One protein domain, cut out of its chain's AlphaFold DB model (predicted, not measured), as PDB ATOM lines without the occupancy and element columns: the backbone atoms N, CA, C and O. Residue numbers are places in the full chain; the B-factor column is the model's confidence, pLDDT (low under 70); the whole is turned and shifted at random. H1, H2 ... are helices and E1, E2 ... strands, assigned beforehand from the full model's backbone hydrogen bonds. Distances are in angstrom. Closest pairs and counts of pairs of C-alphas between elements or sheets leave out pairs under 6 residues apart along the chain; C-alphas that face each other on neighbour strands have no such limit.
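This is residues 26 to 112 of the 200 residues of an uncharacterized protein of Dissoconium aciculare CBS 342.82 (UniProt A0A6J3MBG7). What shape? A long antiparallel meander, each strand neighbouring the one before, E1-E2-E3, makes a rod, with H1 over one face and H2 at one end. What builds it? The 87 printed residues include H1, E1, E2, E3, H2, mixed helices and strands. It is only just extended, close to loose: radius of gyration of the C-alphas 18.3 A, spans 57 by 22 by 19 A.

Which strands pair? Inner E2, residues 55 to 66, forms hairpins with E1, residues 42 to 49, and E3, residues 78 to 87; N 44 and O 60, 2.9 A, and N 59 and O 85, 2.8 A, are within hydrogen-bond range. And the helices? H1, residues 30 to 38, is on the sheet, height 8.8 A, over E2 and E3; its closest C-alphas to E2 are Ala 36 and Ser 63, 6.0 A. H2, residues 94 to 104, is not on it. In both, every O i to N i+4 pair is within hydrogen-bond range.

How long? E2 spans 35.8 A, E3 29.2 A, E1 23.7 A, H2 15.8 A, H1 12.6 A. Where? C-alpha 30 begins H1 at (106.144, 146.654, 205.740); C-alpha 104 ends H2 at (145.472, 150.676, 197.919).

Any cut? None; E2 to E3 is a long link. Low confidence? Residues 26 to 29, 53, 71 to 73 and 106 to 112 have pLDDT under 70.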
ATOM      1  N   PRO A  26     110.407 150.778 206.083       60.16
ATOM      2  CA  PRO A  26     109.212 151.604 206.168       60.16
ATOM      3  C   PRO A  26     108.384 151.223 207.401       60.16
ATOM      4  O   PRO A  26     108.162 150.046 207.691       60.16
ATOM      5  N   SER A  27     107.919 152.236 208.136       62.03
ATOM      6  CA  SER A  27     107.183 152.044 209.396       62.03
ATOM      7  C   SER A  27     105.751 151.524 209.197       62.03
ATOM      8  O   SER A  27     105.134 151.003 210.128       62.03
ATOM      9  N   ARG A  28     105.217 151.644 207.976       64.81
ATOM     10  CA  ARG A  28     103.872 151.226 207.568       64.81
ATOM     11  C   ARG A  28     103.949 150.402 206.289       64.81
ATOM     12  O   ARG A  28     104.852 150.577 205.485       64.81
ATOM     13  N   GLY A  29     103.005 149.476 206.111       67.94
ATOM     14  CA  GLY A  29     102.943 148.649 204.899       67.94
ATOM     15  C   GLY A  29     104.103 147.660 204.739       67.94
ATOM     16  O   GLY A  29     104.234 147.071 203.673       67.94
ATOM     17  N   TYR A  30     104.910 147.444 205.787       73.25
ATOM     18  CA  TYR A  30     106.144 146.654 205.740       73.25
ATOM     19  C   TYR A  30     105.972 145.292 205.058       73.25
ATOM     20  O   TYR A  30     106.717 144.980 204.141       73.25
ATOM     21  N   ALA A  31     104.950 144.516 205.433       79.06
ATOM     22  CA  ALA A  31     104.710 143.204 204.832       79.06
ATOM     23  C   ALA A  31     104.444 143.279 203.315       79.06
ATOM     24  O   ALA A  31     105.005 142.487 202.562       79.06
ATOM     25  N   SER A  32     103.634 144.243 202.865       80.44
ATOM     26  CA  SER A  32     103.346 144.449 201.440       80.44
ATOM     27  C   SER A  32     104.585 144.915 200.675       80.44
ATOM     28  O   SER A  32     104.847 144.425 199.583       80.44
ATOM     29  N   LEU A  33     105.374 145.815 201.266       82.06
ATOM     30  CA  LEU A  33     106.596 146.353 200.660       82.06
ATOM     31  C   LEU A  33     107.705 145.290 200.590       82.06
ATOM     32  O   LEU A  33     108.348 145.139 199.560       82.06
ATOM     33  N   THR A  34     107.884 144.479 201.639       80.25
ATOM     34  CA  THR A  34     108.831 143.351 201.630       80.25
ATOM     35  C   THR A  34     108.426 142.271 200.632       80.25
ATOM     36  O   THR A  34     109.289 141.720 199.957       80.25
ATOM     37  N   ALA A  35     107.131 141.964 200.508       84.19
ATOM     38  CA  ALA A  35     106.660 141.030 199.488       84.19
ATOM     39  C   ALA A  35     106.926 141.564 198.070       84.19
ATOM     40  O   ALA A  35     107.359 140.803 197.208       84.19
ATOM     41  N   ALA A  36     106.723 142.865 197.853       84.69
ATOM     42  CA  ALA A  36     107.015 143.522 196.585       84.69
ATOM     43  C   ALA A  36     108.519 143.514 196.250       84.69
ATOM     44  O   ALA A  36     108.881 143.254 195.110       84.69
ATOM     45  N   ASP A  37     109.402 143.676 197.244       82.62
ATOM     46  CA  ASP A  37     110.862 143.599 197.045       82.62
ATOM     47  C   ASP A  37     111.328 142.252 196.467       82.62
ATOM     48  O   ASP A  37     112.314 142.181 195.737       82.62
ATOM     49  N   GLN A  38     110.613 141.166 196.780       87.25
ATOM     50  CA  GLN A  38     110.933 139.832 196.264       87.25
ATOM     51  C   GLN A  38     110.544 139.656 194.789       87.25
ATOM     52  O   GLN A  38     111.080 138.775 194.118       87.25
ATOM     53  N   LEU A  39     109.603 140.461 194.286       89.25
ATOM     54  CA  LEU A  39     109.052 140.376 192.933       89.25
ATOM     55  C   LEU A  39     108.848 141.788 192.355       89.25
ATOM     56  O   LEU A  39     107.706 142.208 192.151       89.25
ATOM     57  N   PRO A  40     109.939 142.529 192.093       91.50
ATOM     58  CA  PRO A  40     109.834 143.903 191.630       91.50
ATOM     59  C   PRO A  40     109.268 143.984 190.209       91.50
ATOM     60  O   PRO A  40     109.581 143.153 189.354       91.50
ATOM     61  N   ASN A  41     108.488 145.032 189.931       93.25
ATOM     62  CA  ASN A  41     107.961 145.307 188.592       93.25
ATOM     63  C   ASN A  41     109.082 145.595 187.586       93.25
ATOM     64  O   ASN A  41     108.998 145.183 186.431       93.25
ATOM     65  N   ALA A  42     110.126 146.300 188.026       90.56
ATOM     66  CA  ALA A  42     111.294 146.614 187.218       90.56
ATOM     67  C   ALA A  42     112.578 146.451 188.036       90.56
ATOM     68  O   ALA A  42     112.632 146.777 189.221       90.56
ATOM     69  N   THR A  43     113.629 145.954 187.388       91.94
ATOM     70  CA  THR A  43     114.981 145.880 187.950       91.94
ATOM     71  C   THR A  43     115.961 146.417 186.925       91.94
ATOM     72  O   THR A  43     115.940 145.991 185.771       91.94
ATOM     73  N   HIS A  44     116.828 147.327 187.351       89.50
ATOM     74  CA  HIS A  44     117.916 147.842 186.541       89.50
ATOM     75  C   HIS A  44     119.222 147.781 187.325       89.50
ATOM     76  O   HIS A  44     119.243 148.042 188.526       89.50
ATOM     77  N   SER A  45     120.309 147.429 186.648       91.50
ATOM     78  CA  SER A  45     121.624 147.273 187.256       91.50
ATOM     79  C   SER A  45     122.654 148.000 186.414       91.50
ATOM     80  O   SER A  45     122.643 147.888 185.189       91.50
ATOM     81  N   ILE A  46     123.539 148.729 187.083       88.19
ATOM     82  CA  ILE A  46     124.617 149.488 186.464       88.19
ATOM     83  C   ILE A  46     125.921 149.059 187.123       88.19
ATOM     84  O   ILE A  46     126.061 149.110 188.349       88.19
ATOM     85  N   ASP A  47     126.872 148.663 186.289       90.31
ATOM     86  CA  ASP A  47     128.240 148.409 186.704       90.31
ATOM     87  C   ASP A  47     129.061 149.694 186.577       90.31
ATOM     88  O   ASP A  47     128.995 150.395 185.564       90.31
ATOM     89  N   PHE A  48     129.858 150.004 187.592       84.62
ATOM     90  CA  PHE A  48     130.754 151.152 187.580       84.62
ATOM     91  C   PHE A  48     132.084 150.803 188.240       84.62
ATOM     92  O   PHE A  48     132.155 150.023 189.190       84.62
ATOM     93  N   GLN A  49     133.164 151.378 187.718       83.25
ATOM     94  CA  GLN A  49     134.459 151.288 188.379       83.25
ATOM     95  C   GLN A  49     134.479 152.232 189.575       83.25
ATOM     96  O   GLN A  49     134.238 153.432 189.420       83.25
ATOM     97  N   HIS A  50     134.771 151.693 190.756       75.44
ATOM     98  CA  HIS A  50     134.928 152.487 191.966       75.44
ATOM     99  C   HIS A  50     136.409 152.537 192.343       75.44
ATOM    100  O   HIS A  50     136.988 151.555 192.804       75.44
ATOM    101  N   ALA A  51     137.040 153.687 192.088       71.75
ATOM    102  CA  ALA A  51     138.485 153.858 192.235       71.75
ATOM    103  C   ALA A  51     139.265 152.700 191.563       71.75
ATOM    104  O   ALA A  51     138.969 152.329 190.427       71.75
ATOM    105  N   ASN A  52     140.249 152.131 192.263       70.50
ATOM    106  CA  ASN A  52     141.040 150.983 191.817       70.50
ATOM    107  C   ASN A  52     140.588 149.638 192.430       70.50
ATOM    108  O   ASN A  52     141.256 148.624 192.227       70.50
ATOM    109  N   SER A  53     139.457 149.588 193.149       67.75
ATOM    110  CA  SER A  53     139.003 148.370 193.850       67.75
ATOM    111  C   SER A  53     138.226 147.383 192.985       67.75
ATOM    112  O   SER A  53     137.925 146.273 193.427       67.75
ATOM    113  N   GLY A  54     137.946 147.760 191.738       80.00
ATOM    114  CA  GLY A  54     137.293 146.925 190.744       80.00
ATOM    115  C   GLY A  54     135.835 147.302 190.499       80.00
ATOM    116  O   GLY A  54     135.370 148.389 190.842       80.00
ATOM    117  N   LEU A  55     135.121 146.388 189.839       88.38
ATOM    118  CA  LEU A  55     133.792 146.649 189.301       88.38
ATOM    119  C   LEU A  55     132.716 146.498 190.382       88.38
ATOM    120  O   LEU A  55     132.443 145.390 190.845       88.38
ATOM    121  N   TRP A  56     132.117 147.617 190.776       89.44
ATOM    122  CA  TRP A  56     130.961 147.652 191.664       89.44
ATOM    123  C   TRP A  56     129.683 147.583 190.838       89.44
ATOM    124  O   TRP A  56     129.631 148.084 189.717       89.44
ATOM    125  N   ASN A  57     128.642 146.988 191.411       91.75
ATOM    126  CA  ASN A  57     127.327 146.907 190.795       91.75
ATOM    127  C   ASN A  57     126.293 147.569 191.704       91.75
ATOM    128  O   ASN A  57     126.137 147.201 192.875       91.75
ATOM    129  N   TRP A  58     125.573 148.535 191.145       89.00
ATOM    130  CA  TRP A  58     124.408 149.141 191.765       89.00
ATOM    131  C   TRP A  58     123.153 148.645 191.063       89.00
ATOM    132  O   TRP A  58     122.980 148.832 189.863       89.00
ATOM    133  N   THR A  59     122.266 148.016 191.825       90.62
ATOM    134  CA  THR A  59     120.971 147.548 191.342       90.62
ATOM    135  C   THR A  59     119.853 148.350 191.991       90.62
ATOM    136  O   THR A  59     119.789 148.469 193.217       90.62
ATOM    137  N   VAL A  60     118.956 148.862 191.157       88.81
ATOM    138  CA  VAL A  60     117.725 149.555 191.525       88.81
ATOM    139  C   VAL A  60     116.550 148.651 191.181       88.81
ATOM    140  O   VAL A  60     116.435 148.170 190.053       88.81
ATOM    141  N   ARG A  61     115.667 148.415 192.147       89.00
ATOM    142  CA  ARG A  61     114.409 147.693 191.948       89.00
ATOM    143  C   ARG A  61     113.261 148.632 192.254       89.00
ATOM    144  O   ARG A  61     113.314 149.348 193.248       89.00
ATOM    145  N   VAL A  62     112.237 148.619 191.415       89.12
ATOM    146  CA  VAL A  62     111.033 149.430 191.598       89.12
ATOM    147  C   VAL A  62     109.829 148.512 191.566       89.12
ATOM    148  O   VAL A  62     109.688 147.685 190.663       89.12
ATOM    149  N   SER A  63     108.965 148.673 192.560       89.88
ATOM    150  CA  SER A  63     107.696 147.966 192.654       89.88
ATOM    151  C   SER A  63     106.547 148.952 192.771       89.88
ATOM    152  O   SER A  63     106.652 149.944 193.489       89.88
ATOM    153  N   ASP A  64     105.449 148.659 192.094       89.25
ATOM    154  CA  ASP A  64     104.185 149.360 192.246       89.25
ATOM    155  C   ASP A  64     103.333 148.615 193.277       89.25
ATOM    156  O   ASP A  64     102.961 147.454 193.078       89.25
ATOM    157  N   VAL A  65     103.099 149.244 194.428       88.00
ATOM    158  CA  VAL A  65     102.462 148.595 195.574       88.00
ATOM    159  C   VAL A  65     101.130 149.253 195.873       88.00
ATOM    160  O   VAL A  65     101.072 150.373 196.386       88.00
ATOM    161  N   SER A  66     100.052 148.505 195.642       86.88
ATOM    162  CA  SER A  66      98.706 148.940 196.001       86.88
ATOM    163  C   SER A  66      98.557 149.106 197.512       86.88
ATOM    164  O   SER A  66      98.882 148.215 198.304       86.88
ATOM    165  N   MET A  67      98.012 150.254 197.906       82.00
ATOM    166  CA  MET A  67      97.763 150.660 199.284       82.00
ATOM    167  C   MET A  67      96.253 150.777 199.539       82.00
ATOM    168  O   MET A  67      95.739 151.871 199.782       82.00
ATOM    169  N   PRO A  68      95.502 149.659 199.560       78.69
ATOM    170  CA  PRO A  68      94.045 149.688 199.691       78.69
ATOM    171  C   PRO A  68      93.575 150.336 201.000       78.69
ATOM    172  O   PRO A  68      92.502 150.928 201.045       78.69
ATOM    173  N   ASN A  69      94.390 150.319 202.058       75.50
ATOM    174  CA  ASN A  69      94.070 150.995 203.320       75.50
ATOM    175  C   ASN A  69      94.108 152.532 203.214       75.50
ATOM    176  O   ASN A  69      93.519 153.211 204.050       75.50
ATOM    177  N   ALA A  70      94.776 153.083 202.195       70.44
ATOM    178  CA  ALA A  70      94.795 154.513 201.889       70.44
ATOM    179  C   ALA A  70      93.710 154.922 200.869       70.44
ATOM    180  O   ALA A  70      93.488 156.114 200.654       70.44
ATOM    181  N   SER A  71      92.978 153.950 200.301       68.31
ATOM    182  CA  SER A  71      91.962 154.186 199.261       68.31
ATOM    183  C   SER A  71      90.802 155.095 199.686       68.31
ATOM    184  O   SER A  71      90.156 155.713 198.845       68.31
ATOM    185  N   GLN A  72      90.550 155.212 200.996       69.69
ATOM    186  CA  GLN A  72      89.517 156.096 201.551       69.69
ATOM    187  C   GLN A  72      89.850 157.589 201.394       69.69
ATOM    188  O   GLN A  72      88.949 158.422 201.453       69.69
ATOM    189  N   LEU A  73      91.131 157.923 201.220       69.12
ATOM    190  CA  LEU A  73      91.624 159.295 201.065       69.12
ATOM    191  C   LEU A  73      92.059 159.580 199.625       69.12
ATOM    192  O   LEU A  73      91.877 160.693 199.141       69.12
ATOM    193  N   ILE A  74      92.629 158.577 198.955       73.44
ATOM    194  CA  ILE A  74      93.146 158.676 197.591       73.44
ATOM    195  C   ILE A  74      92.607 157.471 196.810       73.44
ATOM    196  O   ILE A  74      93.049 156.352 197.068       73.44
ATOM    197  N   PRO A  75      91.641 157.652 195.891       80.12
ATOM    198  CA  PRO A  75      91.182 156.568 195.027       80.12
ATOM    199  C   PRO A  75      92.363 155.939 194.284       80.12
ATOM    200  O   PRO A  75      93.215 156.670 193.789       80.12
ATOM    201  N   ASP A  76      92.396 154.605 194.213       80.75
ATOM    202  CA  ASP A  76      93.501 153.854 193.596       80.75
ATOM    203  C   ASP A  76      94.876 154.235 194.180       80.75
ATOM    204  O   ASP A  76      95.814 154.592 193.476       80.75
ATOM    205  N   ALA A  77      94.981 154.240 195.513       80.19
ATOM    206  CA  ALA A  77      96.231 154.566 196.185       80.19
ATOM    207  C   ALA A  77      97.302 153.502 195.907       80.19
ATOM    208  O   ALA A  77      97.138 152.338 196.281       80.19
ATOM    209  N   HIS A  78      98.429 153.938 195.348       83.88
ATOM    210  CA  HIS A  78      99.637 153.139 195.149       83.88
ATOM    211  C   HIS A  78     100.865 153.867 195.687       83.88
ATOM    212  O   HIS A  78     100.865 155.086 195.862       83.88
ATOM    213  N   VAL A  79     101.915 153.101 195.953       78.81
ATOM    214  CA  VAL A  79     103.236 153.608 196.318       78.81
ATOM    215  C   VAL A  79     104.266 152.976 195.397       78.81
ATOM    216  O   VAL A  79     104.354 151.751 195.308       78.81
ATOM    217  N   ALA A  80     105.088 153.821 194.777       80.94
ATOM    218  CA  ALA A  80     106.323 153.381 194.149       80.94
ATOM    219  C   ALA A  80     107.331 153.021 195.249       80.94
ATOM    220  O   ALA A  80     107.834 153.888 195.965       80.94
ATOM    221  N   TYR A  81     107.595 151.730 195.411       83.25
ATOM    222  CA  TYR A  81     108.576 151.215 196.351       83.25
ATOM    223  C   TYR A  81     109.889 150.932 195.634       83.25
ATOM    224  O   TYR A  81     109.987 149.992 194.843       83.25
ATOM    225  N   THR A  82     110.898 151.749 195.924       81.75
ATOM    226  CA  THR A  82     112.225 151.627 195.321       81.75
ATOM    227  C   THR A  82     113.217 151.070 196.329       81.75
ATOM    228  O   THR A  82     113.404 151.645 197.404       81.75
ATOM    229  N   THR A  83     113.894 149.982 195.972       82.44
ATOM    230  CA  THR A  83     115.005 149.430 196.747       82.44
ATOM    231  C   THR A  83     116.308 149.520 195.970       82.44
ATOM    232  O   THR A  83     116.355 149.437 194.741       82.44
ATOM    233  N   TYR A  84     117.389 149.726 196.714       83.94
ATOM    234  CA  TYR A  84     118.735 149.871 196.181       83.94
ATOM    235  C   TYR A  84     119.610 148.793 196.808       83.94
ATOM    236  O   TYR A  84     119.657 148.666 198.031       83.94
ATOM    237  N   SER A  85     120.329 148.038 195.986       86.12
ATOM    238  CA  SER A  85     121.351 147.108 196.458       86.12
ATOM    239  C   SER A  85     122.682 147.414 195.795       86.12
ATOM    240  O   SER A  85     122.752 147.538 194.574       86.12
ATOM    241  N   PHE A  86     123.726 147.499 196.609       85.81
ATOM    242  CA  PHE A  86     125.102 147.664 196.166       85.81
ATOM    243  C   PHE A  86     125.854 146.362 196.396       85.81
ATOM    244  O   PHE A  86     125.727 145.748 197.457       85.81
ATOM    245  N   SER A  87     126.636 145.955 195.409       88.81
ATOM    246  CA  SER A  87     127.591 144.861 195.536       88.81
ATOM    247  C   SER A  87     128.951 145.310 195.020       88.81
ATOM    248  O   SER A  87     129.049 146.171 194.145       88.81
ATOM    249  N   TRP A  88     130.000 144.755 195.610       89.25
ATOM    250  CA  TRP A  88     131.389 145.116 195.351       89.25
ATOM    251  C   TRP A  88     132.228 143.851 195.156       89.25
ATOM    252  O   TRP A  88     131.812 142.760 195.568       89.25
ATOM    253  N   PRO A  89     133.421 143.974 194.551       83.31
ATOM    254  CA  PRO A  89     134.351 142.862 194.432       83.31
ATOM    255  C   PRO A  89     134.760 142.324 195.806       83.31
ATOM    256  O   PRO A  89     135.149 143.072 196.701       83.31
ATOM    257  N   GLY A  90     134.703 141.004 195.965       79.38
ATOM    258  CA  GLY A  90     135.095 140.322 197.197       79.38
ATOM    259  C   GLY A  90     133.913 139.854 198.042       79.38
ATOM    260  O   GLY A  90     132.810 139.631 197.553       79.38
ATOM    261  N   GLN A  91     134.187 139.603 199.317       76.25
ATOM    262  CA  GLN A  91     133.218 139.146 200.311       76.25
ATOM    263  C   GLN A  91     133.323 140.053 201.534       76.25
ATOM    264  O   GLN A  91     134.362 140.672 201.758       76.25
ATOM    265  N   GLY A  92     132.271 140.091 202.343       83.31
ATOM    266  CA  GLY A  92     132.247 140.864 203.580       83.31
ATOM    267  C   GLY A  92     131.294 142.046 203.508       83.31
ATOM    268  O   GLY A  92     130.346 142.064 202.727       83.31
ATOM    269  N   THR A  93     131.516 143.006 204.389       83.50
ATOM    270  CA  THR A  93     130.682 144.194 204.552       83.50
ATOM    271  C   THR A  93     131.152 145.330 203.644       83.50
ATOM    272  O   THR A  93     132.293 145.336 203.185       83.50
ATOM    273  N   LEU A  94     130.302 146.344 203.430       78.69
ATOM    274  CA  LEU A  94     130.702 147.566 202.714       78.69
ATOM    275  C   LEU A  94     131.935 148.193 203.376       78.69
ATOM    276  O   LEU A  94     132.818 148.721 202.713       78.69
ATOM    277  N   GLN A  95     132.028 148.074 204.700       77.00
ATOM    278  CA  GLN A  95     133.172 148.555 205.452       77.00
ATOM    279  C   GLN A  95     134.479 147.847 205.075       77.00
ATOM    280  O   GLN A  95     135.526 148.494 205.038       77.00
ATOM    281  N   ASP A  96     134.429 146.546 204.797       81.19
ATOM    282  CA  ASP A  96     135.602 145.774 204.384       81.19
ATOM    283  C   ASP A  96     136.069 146.213 202.992       81.19
ATOM    284  O   ASP A  96     137.264 146.426 202.790       81.19
ATOM    285  N   ALA A  97     135.128 146.464 202.075       81.19
ATOM    286  CA  ALA A  97     135.421 146.989 200.741       81.19
ATOM    287  C   ALA A  97     136.091 148.372 200.796       81.19
ATOM    288  O   ALA A  97     137.141 148.583 200.191       81.19
ATOM    289  N   LEU A  98     135.541 149.288 201.599       78.62
ATOM    290  CA  LEU A  98     136.100 150.633 201.781       78.62
ATOM    291  C   LEU A  98     137.470 150.613 202.480       78.62
ATOM    292  O   LEU A  98     138.325 151.459 202.221       78.62
ATOM    293  N   ASN A  99     137.705 149.656 203.382       78.12
ATOM    294  CA  ASN A  99     139.021 149.476 203.994       78.12
ATOM    295  C   ASN A  99     140.052 148.979 202.974       78.12
ATOM    296  O   ASN A  99     141.156 149.517 202.940       78.12
ATOM    297  N   ALA A 100     139.686 148.003 202.138       79.00
ATOM    298  CA  ALA A 100     140.560 147.484 201.088       79.00
ATOM    299  C   ALA A 100     140.946 148.573 200.071       79.00
ATOM    300  O   ALA A 100     142.092 148.636 199.636       79.00
ATOM    301  N   GLU A 101     140.022 149.481 199.745       77.25
ATOM    302  CA  GLU A 101     140.303 150.675 198.936       77.25
ATOM    303  C   GLU A 101     141.343 151.592 199.570       77.25
ATOM    304  O   GLU A 101     142.315 151.989 198.930       77.25
ATOM    305  N   ALA A 102     141.156 151.911 200.848       75.88
ATOM    306  CA  ALA A 102     142.047 152.798 201.579       75.88
ATOM    307  C   ALA A 102     143.472 152.229 201.737       75.88
ATOM    308  O   ALA A 102     144.427 152.992 201.881       75.88
ATOM    309  N   GLU A 103     143.627 150.903 201.723       76.94
ATOM    310  CA  GLU A 103     144.937 150.240 201.709       76.94
ATOM    311  C   GLU A 103     145.661 150.400 200.366       76.94
ATOM    312  O   GLU A 103     146.889 150.486 200.343       76.94
ATOM    313  N   GLN A 104     144.916 150.472 199.260       76.50
ATOM    314  CA  GLN A 104     145.472 150.676 197.919       76.50
ATOM    315  C   GLN A 104     145.760 152.153 197.634       76.50
ATOM    316  O   GLN A 104     146.748 152.475 196.975       76.50
ATOM    317  N   GLU A 105     144.937 153.056 198.168       73.81
ATOM    318  CA  GLU A 105     145.091 154.498 198.008       73.81
ATOM    319  C   GLU A 105     145.032 155.228 199.351       73.81
ATOM    320  O   GLU A 105     143.967 155.550 199.878       73.81
ATOM    321  N   SER A 106     146.202 155.607 199.872       67.25
ATOM    322  CA  SER A 106     146.333 156.328 201.147       67.25
ATOM    323  C   SER A 106     145.715 157.733 201.148       67.25
ATOM    324  O   SER A 106     145.689 158.401 202.181       67.25
ATOM    325  N   ILE A 107     145.259 158.247 200.005       66.31
ATOM    326  CA  ILE A 107     144.455 159.473 199.985       66.31
ATOM    327  C   ILE A 107     143.010 159.177 200.407       66.31
ATOM    328  O   ILE A 107     142.400 160.003 201.078       66.31
ATOM    329  N   LEU A 108     142.497 157.975 200.129       64.31
ATOM    330  CA  LEU A 108     141.126 157.559 200.435       64.31
ATOM    331  C   LEU A 108     140.907 157.224 201.920       64.31
ATOM    332  O   LEU A 108     139.768 157.177 202.380       64.31
ATOM    333  N   THR A 109     141.974 157.094 202.721       59.59
ATOM    334  CA  THR A 109     141.912 156.725 204.153       59.59
ATOM    335  C   THR A 109     141.076 157.643 205.054       59.59
ATOM    336  O   THR A 109     140.765 157.244 206.182       59.59
ATOM    337  N   HIS A 110     140.731 158.850 204.597       56.38
ATOM    338  CA  HIS A 110     139.983 159.854 205.362       56.38
ATOM    339  C   HIS A 110     138.584 160.158 204.814       56.38
ATOM    340  O   HIS A 110     137.878 160.976 205.407       56.38
ATOM    341  N   TYR A 111     138.175 159.524 203.715       59.06
ATOM    342  CA  TYR A 111     136.897 159.823 203.079       59.06
ATOM    343  C   TYR A 111     135.799 158.882 203.582       59.06
ATOM    344  O   TYR A 111     135.987 157.672 203.700       59.06
ATOM    345  N   SER A 112     134.646 159.462 203.914       63.47
ATOM    346  CA  SER A 112     133.410 158.715 204.152       63.47
ATOM    347  C   SER A 112     132.704 158.502 202.813       63.47
ATOM    348  O   SER A 112     132.670 159.421 201.995       63.47
TER     349      SER A 112